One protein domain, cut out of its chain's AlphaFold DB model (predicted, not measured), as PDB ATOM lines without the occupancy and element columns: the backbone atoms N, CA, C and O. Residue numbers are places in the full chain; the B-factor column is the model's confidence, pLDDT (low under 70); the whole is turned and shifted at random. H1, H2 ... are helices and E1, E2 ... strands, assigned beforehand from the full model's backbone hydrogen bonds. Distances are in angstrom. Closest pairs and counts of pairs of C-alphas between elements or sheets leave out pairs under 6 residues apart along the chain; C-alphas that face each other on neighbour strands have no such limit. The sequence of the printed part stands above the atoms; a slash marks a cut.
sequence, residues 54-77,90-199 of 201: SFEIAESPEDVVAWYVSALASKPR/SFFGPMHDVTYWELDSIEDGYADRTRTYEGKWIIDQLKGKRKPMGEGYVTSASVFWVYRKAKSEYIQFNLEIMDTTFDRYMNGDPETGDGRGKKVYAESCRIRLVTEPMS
ATOM      1  N   SER A  54      53.219 137.191  24.395       94.75
ATOM      2  CA  SER A  54      54.218 136.645  23.478       94.75
ATOM      3  C   SER A  54      54.011 135.158  23.231       94.75
ATOM      4  O   SER A  54      53.528 134.413  24.093       94.75
ATOM      5  N   PHE A  55      54.371 134.726  22.028       95.69
ATOM      6  CA  PHE A  55      54.212 133.358  21.561       95.69
ATOM      7  C   PHE A  55      55.419 132.926  20.736       95.69
ATOM      8  O   PHE A  55      55.950 133.706  19.952       95.69
ATOM      9  N   GLU A  56      55.811 131.666  20.870       96.75
ATOM     10  CA  GLU A  56      56.798 131.023  20.004       96.75
ATOM     11  C   GLU A  56      56.111 130.085  19.013       96.75
ATOM     12  O   GLU A  56      55.115 129.425  19.331       96.75
ATOM     13  N   ILE A  57      56.648 130.043  17.796       96.88
ATOM     14  CA  ILE A  57      56.156 129.239  16.679       96.88
ATOM     15  C   ILE A  57      57.353 128.569  16.009       96.88
ATOM     16  O   ILE A  57      58.379 129.205  15.772       96.88
ATOM     17  N   ALA A  58      57.215 127.284  15.689       96.69
ATOM     18  CA  ALA A  58      58.211 126.505  14.955       96.69
ATOM     19  C   ALA A  58      57.928 126.516  13.440       96.69
ATOM     20  O   ALA A  58      57.781 125.462  12.832       96.69
ATOM     21  N   GLU A  59      57.787 127.711  12.864       96.88
ATOM     22  CA  GLU A  59      57.525 127.935  11.435       96.88
ATOM     23  C   GLU A  59      58.345 129.118  10.921       96.88
ATOM     24  O   GLU A  59      58.864 129.925  11.703       96.88
ATOM     25  N   SER A  60      58.445 129.227   9.595       96.56
ATOM     26  CA  SER A  60      59.132 130.336   8.944       96.56
ATOM     27  C   SER A  60      58.416 131.678   9.207       96.56
ATOM     28  O   SER A  60      57.181 131.755   9.163       96.56
ATOM     29  N   PRO A  61      59.160 132.773   9.434       97.19
ATOM     30  CA  PRO A  61      58.581 134.111   9.513       97.19
ATOM     31  C   PRO A  61      57.765 134.489   8.269       97.19
ATOM     32  O   PRO A  61      56.756 135.172   8.402       97.19
ATOM     33  N   GLU A  62      58.135 134.035   7.066       98.00
ATOM     34  CA  GLU A  62      57.359 134.303   5.846       98.00
ATOM     35  C   GLU A  62      55.945 133.729   5.917       98.00
ATOM     36  O   GLU A  62      54.984 134.423   5.580       98.00
ATOM     37  N   ASP A  63      55.807 132.481   6.369       97.50
ATOM     38  CA  ASP A  63      54.504 131.828   6.467       97.50
ATOM     39  C   ASP A  63      53.647 132.471   7.562       97.50
ATOM     40  O   ASP A  63      52.449 132.700   7.361       97.50
ATOM     41  N   VAL A  64      54.262 132.842   8.690       97.88
ATOM     42  CA  VAL A  64      53.579 133.550   9.782       97.88
ATOM     43  C   VAL A  64      53.102 134.933   9.324       97.88
ATOM     44  O   VAL A  64      51.931 135.270   9.518       97.88
ATOM     45  N   VAL A  65      53.954 135.720   8.655       97.94
ATOM     46  CA  VAL A  65      53.572 137.036   8.115       97.94
ATOM     47  C   VAL A  65      52.461 136.898   7.081       97.94
ATOM     48  O   VAL A  65      51.443 137.582   7.190       97.94
ATOM     49  N   ALA A  66      52.606 136.001   6.103       97.31
ATOM     50  CA  ALA A  66      51.591 135.788   5.073       97.31
ATOM     51  C   ALA A  66      50.234 135.401   5.680       97.31
ATOM     52  O   ALA A  66      49.186 135.886   5.238       97.31
ATOM     53  N   TRP A  67      50.250 134.577   6.731       96.88
ATOM     54  CA  TRP A  67      49.048 134.198   7.454       96.88
ATOM     55  C   TRP A  67      48.389 135.393   8.143       96.88
ATOM     56  O   TRP A  67      47.199 135.605   7.931       96.88
ATOM     57  N   TYR A  68      49.128 136.215   8.899       96.44
ATOM     58  CA  TYR A  68      48.547 137.388   9.573       96.44
ATOM     59  C   TYR A  68      48.066 138.457   8.596       96.44
ATOM     60  O   TYR A  68      46.997 139.035   8.804       96.44
ATOM     61  N   VAL A  69      48.801 138.684   7.503       95.69
ATOM     62  CA  VAL A  69      48.371 139.585   6.427       95.69
ATOM     63  C   VAL A  69      47.033 139.130   5.854       95.69
ATOM     64  O   VAL A  69      46.119 139.939   5.700       95.69
ATOM     65  N   SER A  70      46.876 137.828   5.602       95.00
ATOM     66  CA  SER A  70      45.616 137.274   5.111       95.00
ATOM     67  C   SER A  70      44.509 137.287   6.168       95.00
ATOM     68  O   SER A  70      43.379 137.655   5.853       95.00
ATOM     69  N   ALA A  71      44.800 136.860   7.398       93.88
ATOM     70  CA  ALA A  71      43.817 136.681   8.465       93.88
ATOM     71  C   ALA A  71      43.220 138.015   8.927       93.88
ATOM     72  O   ALA A  71      42.023 138.098   9.193       93.88
ATOM     73  N   LEU A  72      44.048 139.060   8.977       93.31
ATOM     74  CA  LEU A  72      43.647 140.408   9.374       93.31
ATOM     75  C   LEU A  72      43.299 141.297   8.173       93.31
ATOM     76  O   LEU A  72      42.904 142.446   8.361       93.31
ATOM     77  N   ALA A  73      43.449 140.788   6.945       93.81
ATOM     78  CA  ALA A  73      43.320 141.559   5.709       93.81
ATOM     79  C   ALA A  73      44.151 142.861   5.736       93.81
ATOM     80  O   ALA A  73      43.685 143.923   5.307       93.81
ATOM     81  N   SER A  74      45.373 142.787   6.280       94.06
ATOM     82  CA  SER A  74      46.221 143.964   6.465       94.06
ATOM     83  C   SER A  74      46.825 144.442   5.153       94.06
ATOM     84  O   SER A  74      47.097 143.667   4.234       94.06
ATOM     85  N   LYS A  75      47.026 145.754   5.053       93.56
ATOM     86  CA  LYS A  75      47.575 146.407   3.857       93.56
ATOM     87  C   LYS A  75      48.982 146.930   4.129       93.56
ATOM     88  O   LYS A  75      49.242 147.303   5.267       93.56
ATOM     89  N   PRO A  76      49.864 147.026   3.123       93.88
ATOM     90  CA  PRO A  76      51.151 147.681   3.310       93.88
ATOM     91  C   PRO A  76      50.968 149.085   3.893       93.88
ATOM     92  O   PRO A  76      50.024 149.793   3.525       93.88
ATOM     93  N   ARG A  77      51.840 149.476   4.821       87.00
ATOM     94  CA  ARG A  77      51.850 150.815   5.406       87.00
ATOM     95  C   ARG A  77      52.151 151.843   4.312       87.00
ATOM     96  O   ARG A  77      53.083 151.678   3.538       87.00
ATOM     97  N   SER A  90      34.851 151.618  15.990       90.44
ATOM     98  CA  SER A  90      35.486 151.406  14.682       90.44
ATOM     99  C   SER A  90      37.006 151.320  14.776       90.44
ATOM    100  O   SER A  90      37.619 151.736  15.763       90.44
ATOM    101  N   PHE A  91      37.597 150.804  13.700       90.75
ATOM    102  CA  PHE A  91      39.027 150.566  13.570       90.75
ATOM    103  C   PHE A  91      39.652 151.434  12.476       90.75
ATOM    104  O   PHE A  91      38.998 151.777  11.490       90.75
ATOM    105  N   PHE A  92      40.939 151.734  12.633       89.81
ATOM    106  CA  PHE A  92      41.816 152.208  11.565       89.81
ATOM    107  C   PHE A  92      42.958 151.217  11.355       89.81
ATOM    108  O   PHE A  92      43.575 150.784  12.324       89.81
ATOM    109  N   GLY A  93      43.232 150.870  10.097       89.44
ATOM    110  CA  GLY A  93      44.087 149.738   9.736       89.44
ATOM    111  C   GLY A  93      43.272 148.460   9.445       89.44
ATOM    112  O   GLY A  93      42.090 148.573   9.106       89.44
ATOM    113  N   PRO A  94      43.882 147.262   9.533       92.44
ATOM    114  CA  PRO A  94      45.264 147.029   9.922       92.44
ATOM    115  C   PRO A  94      46.222 147.301   8.768       92.44
ATOM    116  O   PRO A  94      45.931 147.037   7.598       92.44
ATOM    117  N   MET A  95      47.380 147.836   9.114       94.12
ATOM    118  CA  MET A  95      48.483 148.046   8.190       94.12
ATOM    119  C   MET A  95      49.675 147.207   8.618       94.12
ATOM    120  O   MET A  95      49.787 146.875   9.793       94.12
ATOM    121  N   HIS A  96      50.544 146.858   7.679       96.06
ATOM    122  CA  HIS A  96      51.743 146.091   7.962       96.06
ATOM    123  C   HIS A  96      52.995 146.711   7.361       96.06
ATOM    124  O   HIS A  96      52.944 147.381   6.329       96.06
ATOM    125  N   ASP A  97      54.112 146.431   8.009       96.50
ATOM    126  CA  ASP A  97      55.457 146.718   7.534       96.50
ATOM    127  C   ASP A  97      56.298 145.444   7.665       96.50
ATOM    128  O   ASP A  97      56.112 144.684   8.618       96.50
ATOM    129  N   VAL A  98      57.172 145.181   6.698       97.69
ATOM    130  CA  VAL A  98      57.972 143.954   6.628       97.69
ATOM    131  C   VAL A  98      59.426 144.332   6.392       97.69
ATOM    132  O   VAL A  98      59.760 144.960   5.393       97.69
ATOM    133  N   THR A  99      60.289 143.896   7.302       97.94
ATOM    134  CA  THR A  99      61.736 144.067   7.218       97.94
ATOM    135  C   THR A  99      62.373 142.774   6.734       97.94
ATOM    136  O   THR A  99      62.087 141.685   7.246       97.94
ATOM    137  N   TYR A 100      63.277 142.897   5.769       98.19
ATOM    138  CA  TYR A 100      63.980 141.770   5.173       98.19
ATOM    139  C   TYR A 100      65.444 141.719   5.598       98.19
ATOM    140  O   TYR A 100      66.071 142.743   5.857       98.19
ATOM    141  N   TRP A 101      66.002 140.513   5.590       96.88
ATOM    142  CA  TRP A 101      67.428 140.290   5.743       96.88
ATOM    143  C   TRP A 101      68.178 140.944   4.584       96.88
ATOM    144  O   TRP A 101      68.008 140.563   3.422       96.88
ATOM    145  N   GLU A 102      69.086 141.856   4.907       97.00
ATOM    146  CA  GLU A 102      70.062 142.375   3.957       97.00
ATOM    147  C   GLU A 102      71.227 141.387   3.842       97.00
ATOM    148  O   GLU A 102      72.175 141.418   4.621       97.00
ATOM    149  N   LEU A 103      71.145 140.455   2.887       96.00
ATOM    150  CA  LEU A 103      72.095 139.336   2.800       96.00
ATOM    151  C   LEU A 103      73.556 139.770   2.641       96.00
ATOM    152  O   LEU A 103      74.445 139.065   3.114       96.00
ATOM    153  N   ASP A 104      73.795 140.904   1.984       95.50
ATOM    154  CA  ASP A 104      75.138 141.455   1.777       95.50
ATOM    155  C   ASP A 104      75.700 142.123   3.046       95.50
ATOM    156  O   ASP A 104      76.907 142.334   3.144       95.50
ATOM    157  N   SER A 105      74.839 142.401   4.027       95.38
ATOM    158  CA  SER A 105      75.165 142.997   5.328       95.38
ATOM    159  C   SER A 105      75.420 141.936   6.413       95.38
ATOM    160  O   SER A 105      75.769 142.276   7.543       95.38
ATOM    161  N   ILE A 106      75.231 140.642   6.110       94.62
ATOM    162  CA  ILE A 106      75.443 139.544   7.064       94.62
ATOM    163  C   ILE A 106      76.935 139.186   7.123       94.62
ATOM    164  O   ILE A 106      77.474 138.523   6.235       94.62
ATOM    165  N   GLU A 107      77.587 139.571   8.218       93.75
ATOM    166  CA  GLU A 107      79.009 139.322   8.482       93.75
ATOM    167  C   GLU A 107      79.240 138.167   9.480       93.75
ATOM    168  O   GLU A 107      78.308 137.639  10.083       93.75
ATOM    169  N   ASP A 108      80.496 137.738   9.651       93.50
ATOM    170  CA  ASP A 108      80.885 136.838  10.747       93.50
ATOM    171  C   ASP A 108      80.863 137.608  12.085       93.50
ATOM    172  O   ASP A 108      81.369 138.726  12.180       93.50
ATOM    173  N   GLY A 109      80.330 136.995  13.144       87.75
ATOM    174  CA  GLY A 109      80.318 137.580  14.488       87.75
ATOM    175  C   GLY A 109      81.602 137.311  15.262       87.75
ATOM    176  O   GLY A 109      82.158 136.213  15.179       87.75
ATOM    177  N   TYR A 110      82.055 138.279  16.064       86.06
ATOM    178  CA  TYR A 110      83.266 138.150  16.881       86.06
ATOM    179  C   TYR A 110      83.076 138.679  18.308       86.06
ATOM    180  O   TYR A 110      82.531 139.759  18.509       86.06
ATOM    181  N   ALA A 111      83.632 137.960  19.285       83.38
ATOM    182  CA  ALA A 111      83.831 138.400  20.666       83.38
ATOM    183  C   ALA A 111      85.311 138.212  21.032       83.38
ATOM    184  O   ALA A 111      85.853 137.122  20.859       83.38
ATOM    185  N   ASP A 112      86.001 139.271  21.464       82.44
ATOM    186  CA  ASP A 112      87.432 139.245  21.820       82.44
ATOM    187  C   ASP A 112      88.327 138.528  20.788       82.44
ATOM    188  O   ASP A 112      89.176 137.699  21.119       82.44
ATOM    189  N   ARG A 113      88.124 138.845  19.498       81.44
ATOM    190  CA  ARG A 113      88.808 138.235  18.330       81.44
ATOM    191  C   ARG A 113      88.515 136.747  18.109       81.44
ATOM    192  O   ARG A 113      89.072 136.142  17.194       81.44
ATOM    193  N   THR A 114      87.627 136.161  18.898       81.75
ATOM    194  CA  THR A 114      87.109 134.812  18.703       81.75
ATOM    195  C   THR A 114      85.831 134.895  17.888       81.75
ATOM    196  O   THR A 114      84.896 135.591  18.272       81.75
ATOM    197  N   ARG A 115      85.778 134.181  16.760       83.56
ATOM    198  CA  ARG A 115      84.552 134.093  15.963       83.56
ATOM    199  C   ARG A 115      83.462 133.369  16.759       83.56
ATOM    200  O   ARG A 115      83.691 132.240  17.201       83.56
ATOM    201  N   THR A 116      82.308 134.006  16.920       85.19
ATOM    202  CA  THR A 116      81.138 133.473  17.636       85.19
ATOM    203  C   THR A 116      80.139 132.828  16.682       85.19
ATOM    204  O   THR A 116      79.609 131.764  16.996       85.19
ATOM    205  N   TYR A 117      79.969 133.385  15.480       89.25
ATOM    206  CA  TYR A 117      79.136 132.811  14.421       89.25
ATOM    207  C   TYR A 117      79.675 133.121  13.015       89.25
ATOM    208  O   TYR A 117      80.510 134.001  12.827       89.25
ATOM    209  N   GLU A 118      79.213 132.360  12.023       93.75
ATOM    210  CA  GLU A 118      79.590 132.477  10.611       93.75
ATOM    211  C   GLU A 118      78.418 133.029   9.795       93.75
ATOM    212  O   GLU A 118      77.419 132.330   9.596       93.75
ATOM    213  N   GLY A 119      78.557 134.246   9.269       94.75
ATOM    214  CA  GLY A 119      77.523 134.902   8.468       94.75
ATOM    215  C   GLY A 119      77.208 134.119   7.197       94.75
ATOM    216  O   GLY A 119      76.047 133.900   6.847       94.75
ATOM    217  N   LYS A 120      78.243 133.543   6.568       96.44
ATOM    218  CA  LYS A 120      78.074 132.658   5.406       96.44
ATOM    219  C   LYS A 120      77.133 131.483   5.691       96.44
ATOM    220  O   LYS A 120      76.355 131.109   4.817       96.44
ATOM    221  N   TRP A 121      77.197 130.891   6.885       95.75
ATOM    222  CA  TRP A 121      76.333 129.760   7.218       95.75
ATOM    223  C   TRP A 121      74.862 130.181   7.292       95.75
ATOM    224  O   TRP A 121      74.013 129.454   6.776       95.75
ATOM    225  N   ILE A 122      74.575 131.361   7.856       96.06
ATOM    226  CA  ILE A 122      73.229 131.954   7.905       96.06
ATOM    227  C   ILE A 122      72.709 132.180   6.482       96.06
ATOM    228  O   ILE A 122      71.634 131.690   6.140       96.06
ATOM    229  N   ILE A 123      73.504 132.826   5.619       97.69
ATOM    230  CA  ILE A 123      73.152 133.061   4.208       97.69
ATOM    231  C   ILE A 123      72.847 131.741   3.487       97.69
ATOM    232  O   ILE A 123      71.861 131.648   2.752       97.69
ATOM    233  N   ASP A 124      73.675 130.713   3.693       97.88
ATOM    234  CA  ASP A 124      73.486 129.398   3.077       97.88
ATOM    235  C   ASP A 124      72.189 128.723   3.570       97.88
ATOM    236  O   ASP A 124      71.507 128.073   2.774       97.88
ATOM    237  N   GLN A 125      71.807 128.897   4.845       97.56
ATOM    238  CA  GLN A 125      70.528 128.388   5.358       97.56
ATOM    239  C   GLN A 125      69.339 129.156   4.776       97.56
ATOM    240  O   GLN A 125      68.419 128.522   4.265       97.56
ATOM    241  N   LEU A 126      69.377 130.494   4.783       97.31
ATOM    242  CA  LEU A 126      68.328 131.333   4.194       97.31
ATOM    243  C   LEU A 126      68.070 130.921   2.736       97.31
ATOM    244  O   LEU A 126      66.955 130.542   2.388       97.31
ATOM    245  N   LYS A 127      69.121 130.871   1.906       97.25
ATOM    246  CA  LYS A 127      69.011 130.511   0.480       97.25
ATOM    247  C   LYS A 127      68.665 129.045   0.223       97.25
ATOM    248  O   LYS A 127      68.091 128.730  -0.815       97.25
ATOM    249  N   GLY A 128      69.081 128.141   1.109       97.25
ATOM    250  CA  GLY A 128      68.930 126.700   0.914       97.25
ATOM    251  C   GLY A 128      67.647 126.107   1.491       97.25
ATOM    252  O   GLY A 128      67.292 124.986   1.117       97.25
ATOM    253  N   LYS A 129      66.993 126.803   2.430       96.44
ATOM    254  CA  LYS A 129      65.879 126.261   3.222       96.44
ATOM    255  C   LYS A 129      64.622 127.120   3.197       96.44
ATOM    256  O   LYS A 129      63.542 126.540   3.189       96.44
ATOM    257  N   ARG A 130      64.743 128.449   3.131       95.56
ATOM    258  CA  ARG A 130      63.581 129.348   3.145       95.56
ATOM    259  C   ARG A 130      63.107 129.678   1.742       95.56
ATOM    260  O   ARG A 130      63.874 129.689   0.776       95.56
ATOM    261  N   LYS A 131      61.824 130.006   1.647       95.75
ATOM    262  CA  LYS A 131      61.236 130.628   0.466       95.75
ATOM    263  C   LYS A 131      61.099 132.128   0.740       95.75
ATOM    264  O   LYS A 131      60.452 132.469   1.720       95.75
ATOM    265  N   PRO A 132      61.659 133.016  -0.097       96.25
ATOM    266  CA  PRO A 132      61.527 134.452   0.120       96.25
ATOM    267  C   PRO A 132      60.072 134.915  -0.056       96.25
ATOM    268  O   PRO A 132      59.307 134.340  -0.841       96.25
ATOM    269  N   MET A 133      59.722 135.998   0.633       94.88
ATOM    270  CA  MET A 133      58.445 136.699   0.538       94.88
ATOM    271  C   MET A 133      58.700 138.138   0.089       94.88
ATOM    272  O   MET A 133      59.439 138.863   0.740       94.88
ATOM    273  N   GLY A 134      58.067 138.584  -0.998       93.56
ATOM    274  CA  GLY A 134      58.282 139.943  -1.503       93.56
ATOM    275  C   GLY A 134      59.741 140.172  -1.903       93.56
ATOM    276  O   GLY A 134      60.229 139.525  -2.830       93.56
ATOM    277  N   GLU A 135      60.418 141.090  -1.213       93.94
ATOM    278  CA  GLU A 135      61.776 141.533  -1.552       93.94
ATOM    279  C   GLU A 135      62.887 140.629  -0.994       93.94
ATOM    280  O   GLU A 135      64.024 140.710  -1.459       93.94
ATOM    281  N   GLY A 136      62.595 139.729  -0.048       97.31
ATOM    282  CA  GLY A 136      63.645 138.909   0.553       97.31
ATOM    283  C   GLY A 136      63.170 137.892   1.583       97.31
ATOM    284  O   GLY A 136      62.042 137.404   1.536       97.31
ATOM    285  N   TYR A 137      64.076 137.543   2.497       98.12
ATOM    286  CA  TYR A 137      63.774 136.693   3.648       98.12
ATOM    287  C   TYR A 137      63.381 137.580   4.819       98.12
ATOM    288  O   TYR A 137      64.098 138.528   5.119       98.12
ATOM    289  N   VAL A 138      62.262 137.301   5.468       98.25
ATOM    290  CA  VAL A 138      61.730 138.159   6.534       98.25
ATOM    291  C   VAL A 138      62.612 138.050   7.778       98.25
ATOM    292  O   VAL A 138      62.833 136.946   8.281       98.25
ATOM    293  N   THR A 139      63.091 139.189   8.279       97.62
ATOM    294  CA  THR A 139      63.734 139.306   9.601       97.62
ATOM    295  C   THR A 139      62.712 139.704  10.654       97.62
ATOM    296  O   THR A 139      62.715 139.180  11.763       97.62
ATOM    297  N   SER A 140      61.810 140.620  10.310       98.06
ATOM    298  CA  SER A 140      60.704 140.998  11.178       98.06
ATOM    299  C   SER A 140      59.547 141.579  10.377       98.06
ATOM    300  O   SER A 140      59.700 141.982   9.226       98.06
ATOM    301  N   ALA A 141      58.374 141.637  10.986       98.12
ATOM    302  CA  ALA A 141      57.243 142.388  10.476       98.12
ATOM    303  C   ALA A 141      56.438 142.965  11.636       98.12
ATOM    304  O   ALA A 141      56.469 142.447  12.752       98.12
ATOM    305  N   SER A 142      55.680 144.014  11.356       97.06
ATOM    306  CA  SER A 142      54.679 144.538  12.274       97.06
ATOM    307  C   SER A 142      53.329 144.622  11.576       97.06
ATOM    308  O   SER A 142      53.260 144.944  10.392       97.06
ATOM    309  N   VAL A 143      52.252 144.333  12.300       96.00
ATOM    310  CA  VAL A 143      50.875 144.623  11.901       96.00
ATOM    311  C   VAL A 143      50.261 145.500  12.980       96.00
ATOM    312  O   VAL A 143      50.247 145.120  14.147       96.00
ATOM    313  N   PHE A 144      49.738 146.662  12.606       93.12
ATOM    314  CA  PHE A 144      49.211 147.633  13.558       93.12
ATOM    315  C   PHE A 144      47.821 148.132  13.170       93.12
ATOM    316  O   PHE A 144      47.487 148.265  11.989       93.12
ATOM    317  N   TRP A 145      47.000 148.414  14.179       93.19
ATOM    318  CA  TRP A 145      45.694 149.053  14.023       93.19
ATOM    319  C   TRP A 145      45.320 149.835  15.279       93.19
ATOM    320  O   TRP A 145      45.871 149.626  16.357       93.19
ATOM    321  N   VAL A 146      44.359 150.743  15.135       92.00
ATOM    322  CA  VAL A 146      43.812 151.531  16.244       92.00
ATOM    323  C   VAL A 146      42.331 151.228  16.384       92.00
ATOM    324  O   VAL A 146      41.601 151.227  15.393       92.00
ATOM    325  N   TYR A 147      41.877 151.016  17.615       91.50
ATOM    326  CA  TYR A 147      40.476 150.850  17.975       91.50
ATOM    327  C   TYR A 147      39.995 152.038  18.810       91.50
ATOM    328  O   TYR A 147      40.557 152.330  19.868       91.50
ATOM    329  N   ARG A 148      38.923 152.716  18.376       90.75
ATOM    330  CA  ARG A 148      38.270 153.745  19.200       90.75
ATOM    331  C   ARG A 148      37.207 153.109  20.075       90.75
ATOM    332  O   ARG A 148      36.055 152.966  19.668       90.75
ATOM    333  N   LYS A 149      37.585 152.777  21.302       88.69
ATOM    334  CA  LYS A 149      36.690 152.142  22.271       88.69
ATOM    335  C   LYS A 149      35.638 153.107  22.825       88.69
ATOM    336  O   LYS A 149      34.482 152.725  22.984       88.69
ATOM    337  N   ALA A 150      36.010 154.365  23.062       89.31
ATOM    338  CA  ALA A 150      35.099 155.416  23.520       89.31
ATOM    339  C   ALA A 150      35.479 156.785  22.931       89.31
ATOM    340  O   ALA A 150      36.440 156.921  22.179       89.31
ATOM    341  N   LYS A 151      34.714 157.836  23.261       87.12
ATOM    342  CA  LYS A 151      34.902 159.185  22.688       87.12
ATOM    343  C   LYS A 151      36.342 159.707  22.823       87.12
ATOM    344  O   LYS A 151      36.813 160.354  21.891       87.12
ATOM    345  N   SER A 152      37.009 159.398  23.929       84.75
ATOM    346  CA  SER A 152      38.382 159.818  24.242       84.75
ATOM    347  C   SER A 152      39.271 158.630  24.627       84.75
ATOM    348  O   SER A 152      40.263 158.812  25.316       84.75
ATOM    349  N   GLU A 153      38.885 157.414  24.232       87.81
ATOM    350  CA  GLU A 153      39.621 156.188  24.550       87.81
ATOM    351  C   GLU A 153      39.994 155.484  23.249       87.81
ATOM    352  O   GLU A 153      39.122 155.019  22.503       87.81
ATOM    353  N   TYR A 154      41.296 155.422  23.003       89.75
ATOM    354  CA  TYR A 154      41.911 154.786  21.851       89.75
ATOM    355  C   TYR A 154      42.850 153.695  22.342       89.75
ATOM    356  O   TYR A 154      43.595 153.905  23.298       89.75
ATOM    357  N   ILE A 155      42.816 152.549  21.676       90.94
ATOM    358  CA  ILE A 155      43.725 151.438  21.933       90.94
ATOM    359  C   ILE A 155      44.485 151.179  20.641       90.94
ATOM    360  O   ILE A 155      43.870 150.871  19.618       90.94
ATOM    361  N   GLN A 156      45.804 151.323  20.681       92.19
ATOM    362  CA  GLN A 156      46.674 150.859  19.613       92.19
ATOM    363  C   GLN A 156      46.999 149.392  19.842       92.19
ATOM    364  O   GLN A 156      47.253 148.978  20.971       92.19
ATOM    365  N   PHE A 157      47.013 148.631  18.762       94.12
ATOM    366  CA  PHE A 157      47.488 147.262  18.717       94.12
ATOM    367  C   PHE A 157      48.728 147.215  17.841       94.12
ATOM    368  O   PHE A 157      48.713 147.748  16.730       94.12
ATOM    369  N   ASN A 158      49.767 146.552  18.335       94.19
ATOM    370  CA  ASN A 158      50.984 146.254  17.599       94.19
ATOM    371  C   ASN A 158      51.242 144.753  17.711       94.19
ATOM    372  O   ASN A 158      51.467 144.235  18.802       94.19
ATOM    373  N   LEU A 159      51.168 144.057  16.583       96.31
ATOM    374  CA  LEU A 159      51.564 142.665  16.451       96.31
ATOM    375  C   LEU A 159      52.919 142.629  15.759       96.31
ATOM    376  O   LEU A 159      53.022 142.961  14.583       96.31
ATOM    377  N   GLU A 160      53.943 142.224  16.486       97.19
ATOM    378  CA  GLU A 160      55.315 142.082  16.019       97.19
ATOM    379  C   GLU A 160      55.597 140.609  15.732       97.19
ATOM    380  O   GLU A 160      55.240 139.728  16.514       97.19
ATOM    381  N   ILE A 161      56.233 140.339  14.598       98.12
ATOM    382  CA  ILE A 161      56.660 139.017  14.143       98.12
ATOM    383  C   ILE A 161      58.172 139.111  13.977       98.12
ATOM    384  O   ILE A 161      58.647 139.980  13.251       98.12
ATOM    385  N   MET A 162      58.932 138.261  14.656       97.75
ATOM    386  CA  MET A 162      60.395 138.315  14.685       97.75
ATOM    387  C   MET A 162      60.983 136.960  14.317       97.75
ATOM    388  O   MET A 162      60.580 135.937  14.872       97.75
ATOM    389  N   ASP A 163      61.955 136.960  13.411       97.69
ATOM    390  CA  ASP A 163      62.760 135.787  13.094       97.69
ATOM    391  C   ASP A 163      63.706 135.468  14.252       97.69
ATOM    392  O   ASP A 163      64.633 136.223  14.528       97.69
ATOM    393  N   THR A 164      63.480 134.332  14.909       95.50
ATOM    394  CA  THR A 164      64.309 133.838  16.016       95.50
ATOM    395  C   THR A 164      65.104 132.591  15.619       95.50
ATOM    396  O   THR A 164      65.758 131.966  16.457       95.50
ATOM    397  N   THR A 165      65.090 132.221  14.330       95.56
ATOM    398  CA  THR A 165      65.741 131.020  13.771       95.56
ATOM    399  C   THR A 165      67.231 130.954  14.112       95.56
ATOM    400  O   THR A 165      67.776 129.880  14.371       95.56
ATOM    401  N   PHE A 166      67.907 132.106  14.111       94.06
ATOM    402  CA  PHE A 166      69.356 132.193  14.293       94.06
ATOM    403  C   PHE A 166      69.780 132.702  15.672       94.06
ATOM    404  O   PHE A 166      70.979 132.719  15.943       94.06
ATOM    405  N   ASP A 167      68.849 133.036  16.570       90.50
ATOM    406  CA  ASP A 167      69.162 133.650  17.869       90.50
ATOM    407  C   ASP A 167      70.122 132.800  18.693       90.50
ATOM    408  O   ASP A 167      71.138 133.292  19.179       90.50
ATOM    409  N   ARG A 168      69.854 131.493  18.798       84.38
ATOM    410  CA  ARG A 168      70.745 130.562  19.513       84.38
ATOM    411  C   ARG A 168      72.119 130.460  18.859       84.38
ATOM    412  O   ARG A 168      73.104 130.204  19.546       84.38
ATOM    413  N   TYR A 169      72.187 130.613  17.536       88.12
ATOM    414  CA  TYR A 169      73.455 130.574  16.819       88.12
ATOM    415  C   TYR A 169      74.268 131.855  17.048       88.12
ATOM    416  O   TYR A 169      75.463 131.784  17.332       88.12
ATOM    417  N   MET A 170      73.611 133.013  16.963       86.38
ATOM    418  CA  MET A 170      74.239 134.335  17.005       86.38
ATOM    419  C   MET A 170      74.547 134.816  18.425       86.38
ATOM    420  O   MET A 170      75.596 135.417  18.645       86.38
ATOM    421  N   ASN A 171      73.672 134.520  19.389       81.94
ATOM    422  CA  ASN A 171      73.773 135.002  20.771       81.94
ATOM    423  C   ASN A 171      74.392 133.965  21.728       81.94
ATOM    424  O   ASN A 171      74.596 134.252  22.907       81.94
ATOM    425  N   GLY A 172      74.723 132.775  21.218       71.56
ATOM    426  CA  GLY A 172      75.266 131.668  21.999       71.56
ATOM    427  C   GLY A 172      74.189 130.801  22.652       71.56
ATOM    428  O   GLY A 172      73.024 131.179  22.767       71.56
ATOM    429  N   ASP A 173      74.591 129.600  23.071       64.75
ATOM    430  CA  ASP A 173      73.727 128.688  23.819       64.75
ATOM    431  C   ASP A 173      73.858 129.002  25.326       64.75
ATOM    432  O   ASP A 173      74.925 128.740  25.906       64.75
ATOM    433  N   PRO A 174      72.813 129.565  25.973       59.19
ATOM    434  CA  PRO A 174      72.868 129.961  27.379       59.19
ATOM    435  C   PRO A 174      73.113 128.774  28.319       59.19
ATOM    436  O   PRO A 174      73.589 128.977  29.433       59.19
ATOM    437  N   GLU A 175      72.848 127.538  27.880       61.38
ATOM    438  CA  GLU A 175      73.125 126.331  28.664       61.38
ATOM    439  C   GLU A 175      74.616 125.965  28.674       61.38
ATOM    440  O   GLU A 175      75.091 125.302  29.596       61.38
ATOM    441  N   THR A 176      75.368 126.388  27.655       60.75
ATOM    442  CA  THR A 176      76.788 126.029  27.496       60.75
ATOM    443  C   THR A 176      77.745 127.120  27.964       60.75
ATOM    444  O   THR A 176      78.868 126.806  28.357       60.75
ATOM    445  N   GLY A 177      77.321 128.390  27.935       58.94
ATOM    446  CA  GLY A 177      78.117 129.535  28.392       58.94
ATOM    447  C   GLY A 177      79.400 129.805  27.590       58.94
ATOM    448  O   GLY A 177      80.199 130.643  28.000       58.94
ATOM    449  N   ASP A 178      79.623 129.118  26.464       59.19
ATOM    450  CA  ASP A 178      80.862 129.201  25.676       59.19
ATOM    451  C   ASP A 178      80.852 130.318  24.610       59.19
ATOM    452  O   ASP A 178      81.840 130.512  23.894       59.19
ATOM    453  N   GLY A 179      79.741 131.057  24.509       60.34
ATOM    454  CA  GLY A 179      79.546 132.152  23.557       60.34
ATOM    455  C   GLY A 179      79.497 131.716  22.088       60.34
ATOM    456  O   GLY A 179      79.497 132.575  21.206       60.34
ATOM    457  N   ARG A 180      79.472 130.408  21.796       65.56
ATOM    458  CA  ARG A 180      79.405 129.859  20.438       65.56
ATOM    459  C   ARG A 180      78.115 129.079  20.274       65.56
ATOM    460  O   ARG A 180      77.954 127.969  20.771       65.56
ATOM    461  N   GLY A 181      77.188 129.640  19.512       70.44
ATOM    462  CA  GLY A 181      75.973 128.921  19.188       70.44
ATOM    463  C   GLY A 181      76.261 127.666  18.357       70.44
ATOM    464  O   GLY A 181      77.145 127.640  17.495       70.44
ATOM    465  N   LYS A 182      75.496 126.596  18.583       79.50
ATOM    466  CA  LYS A 182      75.552 125.407  17.723       79.50
ATOM    467  C   LYS A 182      74.887 125.717  16.383       79.50
ATOM    468  O   LYS A 182      73.812 126.307  16.347       79.50
ATOM    469  N   LYS A 183      75.494 125.255  15.283       87.38
ATOM    470  CA  LYS A 183      74.913 125.299  13.929       87.38
ATOM    471  C   LYS A 183      73.737 124.325  13.821       87.38
ATOM    472  O   LYS A 183      73.868 123.235  13.267       87.38
ATOM    473  N   VAL A 184      72.603 124.708  14.385       87.69
ATOM    474  CA  VAL A 184      71.340 123.984  14.284       87.69
ATOM    475  C   VAL A 184      70.369 124.902  13.574       87.69
ATOM    476  O   VAL A 184      70.092 125.996  14.049       87.69
ATOM    477  N   TYR A 185      69.894 124.464  12.415       91.62
ATOM    478  CA  TYR A 185      68.844 125.169  11.704       91.62
ATOM    479  C   TYR A 185      67.499 124.563  12.093       91.62
ATOM    480  O   TYR A 185      67.249 123.385  11.829       91.62
ATOM    481  N   ALA A 186      66.666 125.373  12.730       93.06
ATOM    482  CA  ALA A 186      65.273 125.078  13.007       93.06
ATOM    483  C   ALA A 186      64.520 126.398  12.889       93.06
ATOM    484  O   ALA A 186      64.834 127.337  13.617       93.06
ATOM    485  N   GLU A 187      63.587 126.475  11.942       94.88
ATOM    486  CA  GLU A 187      62.779 127.676  11.763       94.88
ATOM    487  C   GLU A 187      62.041 127.985  13.056       94.88
ATOM    488  O   GLU A 187      61.453 127.109  13.698       94.88
ATOM    489  N   SER A 188      62.151 129.238  13.464       95.25
ATOM    490  CA  SER A 188      61.508 129.716  14.664       95.25
ATOM    491  C   SER A 188      61.153 131.175  14.480       95.25
ATOM    492  O   SER A 188      61.933 131.973  13.957       95.25
ATOM    493  N   CYS A 189      59.956 131.497  14.933       95.50
ATOM    494  CA  CYS A 189      59.432 132.837  14.944       95.50
ATOM    495  C   CYS A 189      58.878 133.132  16.334       95.50
ATOM    496  O   CYS A 189      58.239 132.278  16.959       95.50
ATOM    497  N   ARG A 190      59.055 134.370  16.787       96.19
ATOM    498  CA  ARG A 190      58.337 134.909  17.937       96.19
ATOM    499  C   ARG A 190      57.281 135.893  17.466       96.19
ATOM    500  O   ARG A 190      57.544 136.714  16.593       96.19
ATOM    501  N   ILE A 191      56.098 135.804  18.059       96.06
ATOM    502  CA  ILE A 191      55.066 136.828  17.957       96.06
ATOM    503  C   ILE A 191      55.002 137.549  19.284       96.06
ATOM    504  O   ILE A 191      54.911 136.898  20.323       96.06
ATOM    505  N   ARG A 192      54.978 138.872  19.239       95.00
ATOM    506  CA  ARG A 192      54.709 139.716  20.395       95.00
ATOM    507  C   ARG A 192      53.533 140.620  20.072       95.00
ATOM    508  O   ARG A 192      53.528 141.315  19.064       95.00
ATOM    509  N   LEU A 193      52.503 140.569  20.901       93.19
ATOM    510  CA  LEU A 193      51.330 141.417  20.777       93.19
ATOM    511  C   LEU A 193      51.321 142.401  21.928       93.19
ATOM    512  O   LEU A 193      51.270 141.988  23.082       93.19
ATOM    513  N   VAL A 194      51.279 143.683  21.601       92.38
ATOM    514  CA  VAL A 194      51.213 144.771  22.569       92.38
ATOM    515  C   VAL A 194      49.972 145.605  22.290       92.38
ATOM    516  O   VAL A 194      49.678 145.940  21.139       92.38
ATOM    517  N   THR A 195      49.237 145.958  23.343       92.62
ATOM    518  CA  THR A 195      48.180 146.970  23.262       92.62
ATOM    519  C   THR A 195      48.488 148.135  24.166       92.62
ATOM    520  O   THR A 195      48.781 147.920  25.340       92.62
ATOM    521  N   GLU A 196      48.334 149.348  23.654       90.69
ATOM    522  CA  GLU A 196      48.666 150.576  24.369       90.69
ATOM    523  C   GLU A 196      47.493 151.558  24.335       90.69
ATOM    524  O   GLU A 196      46.929 151.811  23.264       90.69
ATOM    525  N   PRO A 197      47.104 152.134  25.486       89.81
ATOM    526  CA  PRO A 197      46.180 153.254  25.488       89.81
ATOM    527  C   PRO A 197      46.864 154.466  24.850       89.81
ATOM    528  O   PRO A 197      47.936 154.887  25.282       89.81
ATOM    529  N   MET A 198      46.237 155.064  23.839       85.69
ATOM    530  CA  MET A 198      46.770 156.282  23.229       85.69
ATOM    531  C   MET A 198      46.224 157.509  23.956       85.69
ATOM    532  O   MET A 198      45.010 157.679  24.091       85.69
ATOM    533  N   SER A 199      47.123 158.386  24.397       71.62
ATOM    534  CA  SER A 199      46.770 159.699  24.936       71.62
ATOM    535  C   SER A 199      46.988 160.774  23.866       71.62
ATOM    536  O   SER A 199      48.013 160.777  23.193       71.62
TER     537      SER A 199
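Overview. This is residues 54 to 77 and 90 to 199 of the 201 residues of an uncharacterized protein of Spirochaetae bacterium HGW-Spirochaetae-3 (UniProt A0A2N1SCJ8). A long, twisted sheet of five strands has one helix, H1, along one face and no named helix on the other; beyond one end of its strands the chain makes a loose head of the small hairpin E3 and E4, the helix H2 and the very short helix H3. The unnamed stretch of residues 171 to 188 loops out from the head and returns to the sheet's last strand along the chain, E7. The printed part has 134 residues with three named helices and seven named strands, in the order E1 H1 E2 E3 E4 H2 E5 E6 H3 E7. The large sheet has the order E1 - E7 - E6 - E5 - E2, all antiparallel, and the class is mixed, helices and strands. The whole is loose, with a radius of gyration of the C-alphas of 17.7 A, and elongated, spanning 58 by 30 by 24 A.

Arrangement. E1, residues 54 to 57, is an edge strand of the large sheet and antiparallel to E7, residues 189 to 198, with N 55 and O 191 2.8 A apart, within hydrogen-bond range. H1, residues 61 to 71, is on this sheet at a height over the sheet of 8.4 A, two layers with the helix on one face. H1 lies over E6, residues 153 to 163, and E5, residues 138 to 150, and runs along the strands, at 2 degrees to E6 on the local plane. The closest C-alphas of H1 and E5 are those of Glu 62 and Val 138, 5.9 A apart. E2, residues 91 to 100, is the other edge strand and antiparallel to E5, with N 97 and O 142 2.9 A apart. Residues 75 to 76 pair in parallel with residues 95 to 96 of E2. E3, residues 109 to 111, and E4, residues 114 to 117, form an antiparallel hairpin, with N 111 and O 114 2.9 A apart. H2, residues 119 to 129, is not on the large sheet. The closest C-alphas of E3 and H2 are those of Gly 109 and Gly 119, 7.2 A apart. E5 and E6 form a hairpin, with N 143 and O 159 2.8 A apart. H3, residues 167 to 170, is apart from H2 and not on the large sheet. The closest C-alphas of E4 and H3 are those of Tyr 117 and Met 170, 5.7 A apart. E7 and E6 are antiparallel at 163 degrees, with N 194 and O 158 2.9 A apart. In H1 and H2 every O i to N i+4 pair is within hydrogen-bond range; H3 is too short for such a pair.

Along the chain. E1 begins at C-alpha 54, (54.218, 136.645, 23.478), and is 10.2 A long. H1 measures 15.0 A from first to last C-alpha, and E2 27.8 A. E3 is 7.2 A long and E4 9.3 A; E4 begins at C-alpha 114, (87.109, 134.812, 18.703). H2 measures 15.4 A. E5, the longest strand by residues, measures 36.0 A, and E6 32.9 A. H3 is 5.2 A long. E7, 27.9 A long, ends at C-alpha 198, (46.770, 156.282, 23.229).

Size, cuts and confidence. The two C-alphas farthest apart are those of Arg 113 and Lys 151, at 58.0 A. Residues 78 to 89 are not printed, and C-alphas 77 and 90 are 18.8 A apart across this cut, which lies in the link from H1 to E2. Of the links that are printed whole, the one from H3 to E7 is long, with 18 residues. The mean pLDDT of the printed part is 90.9, and the model's confidence is under 70 at residues 173 to 180.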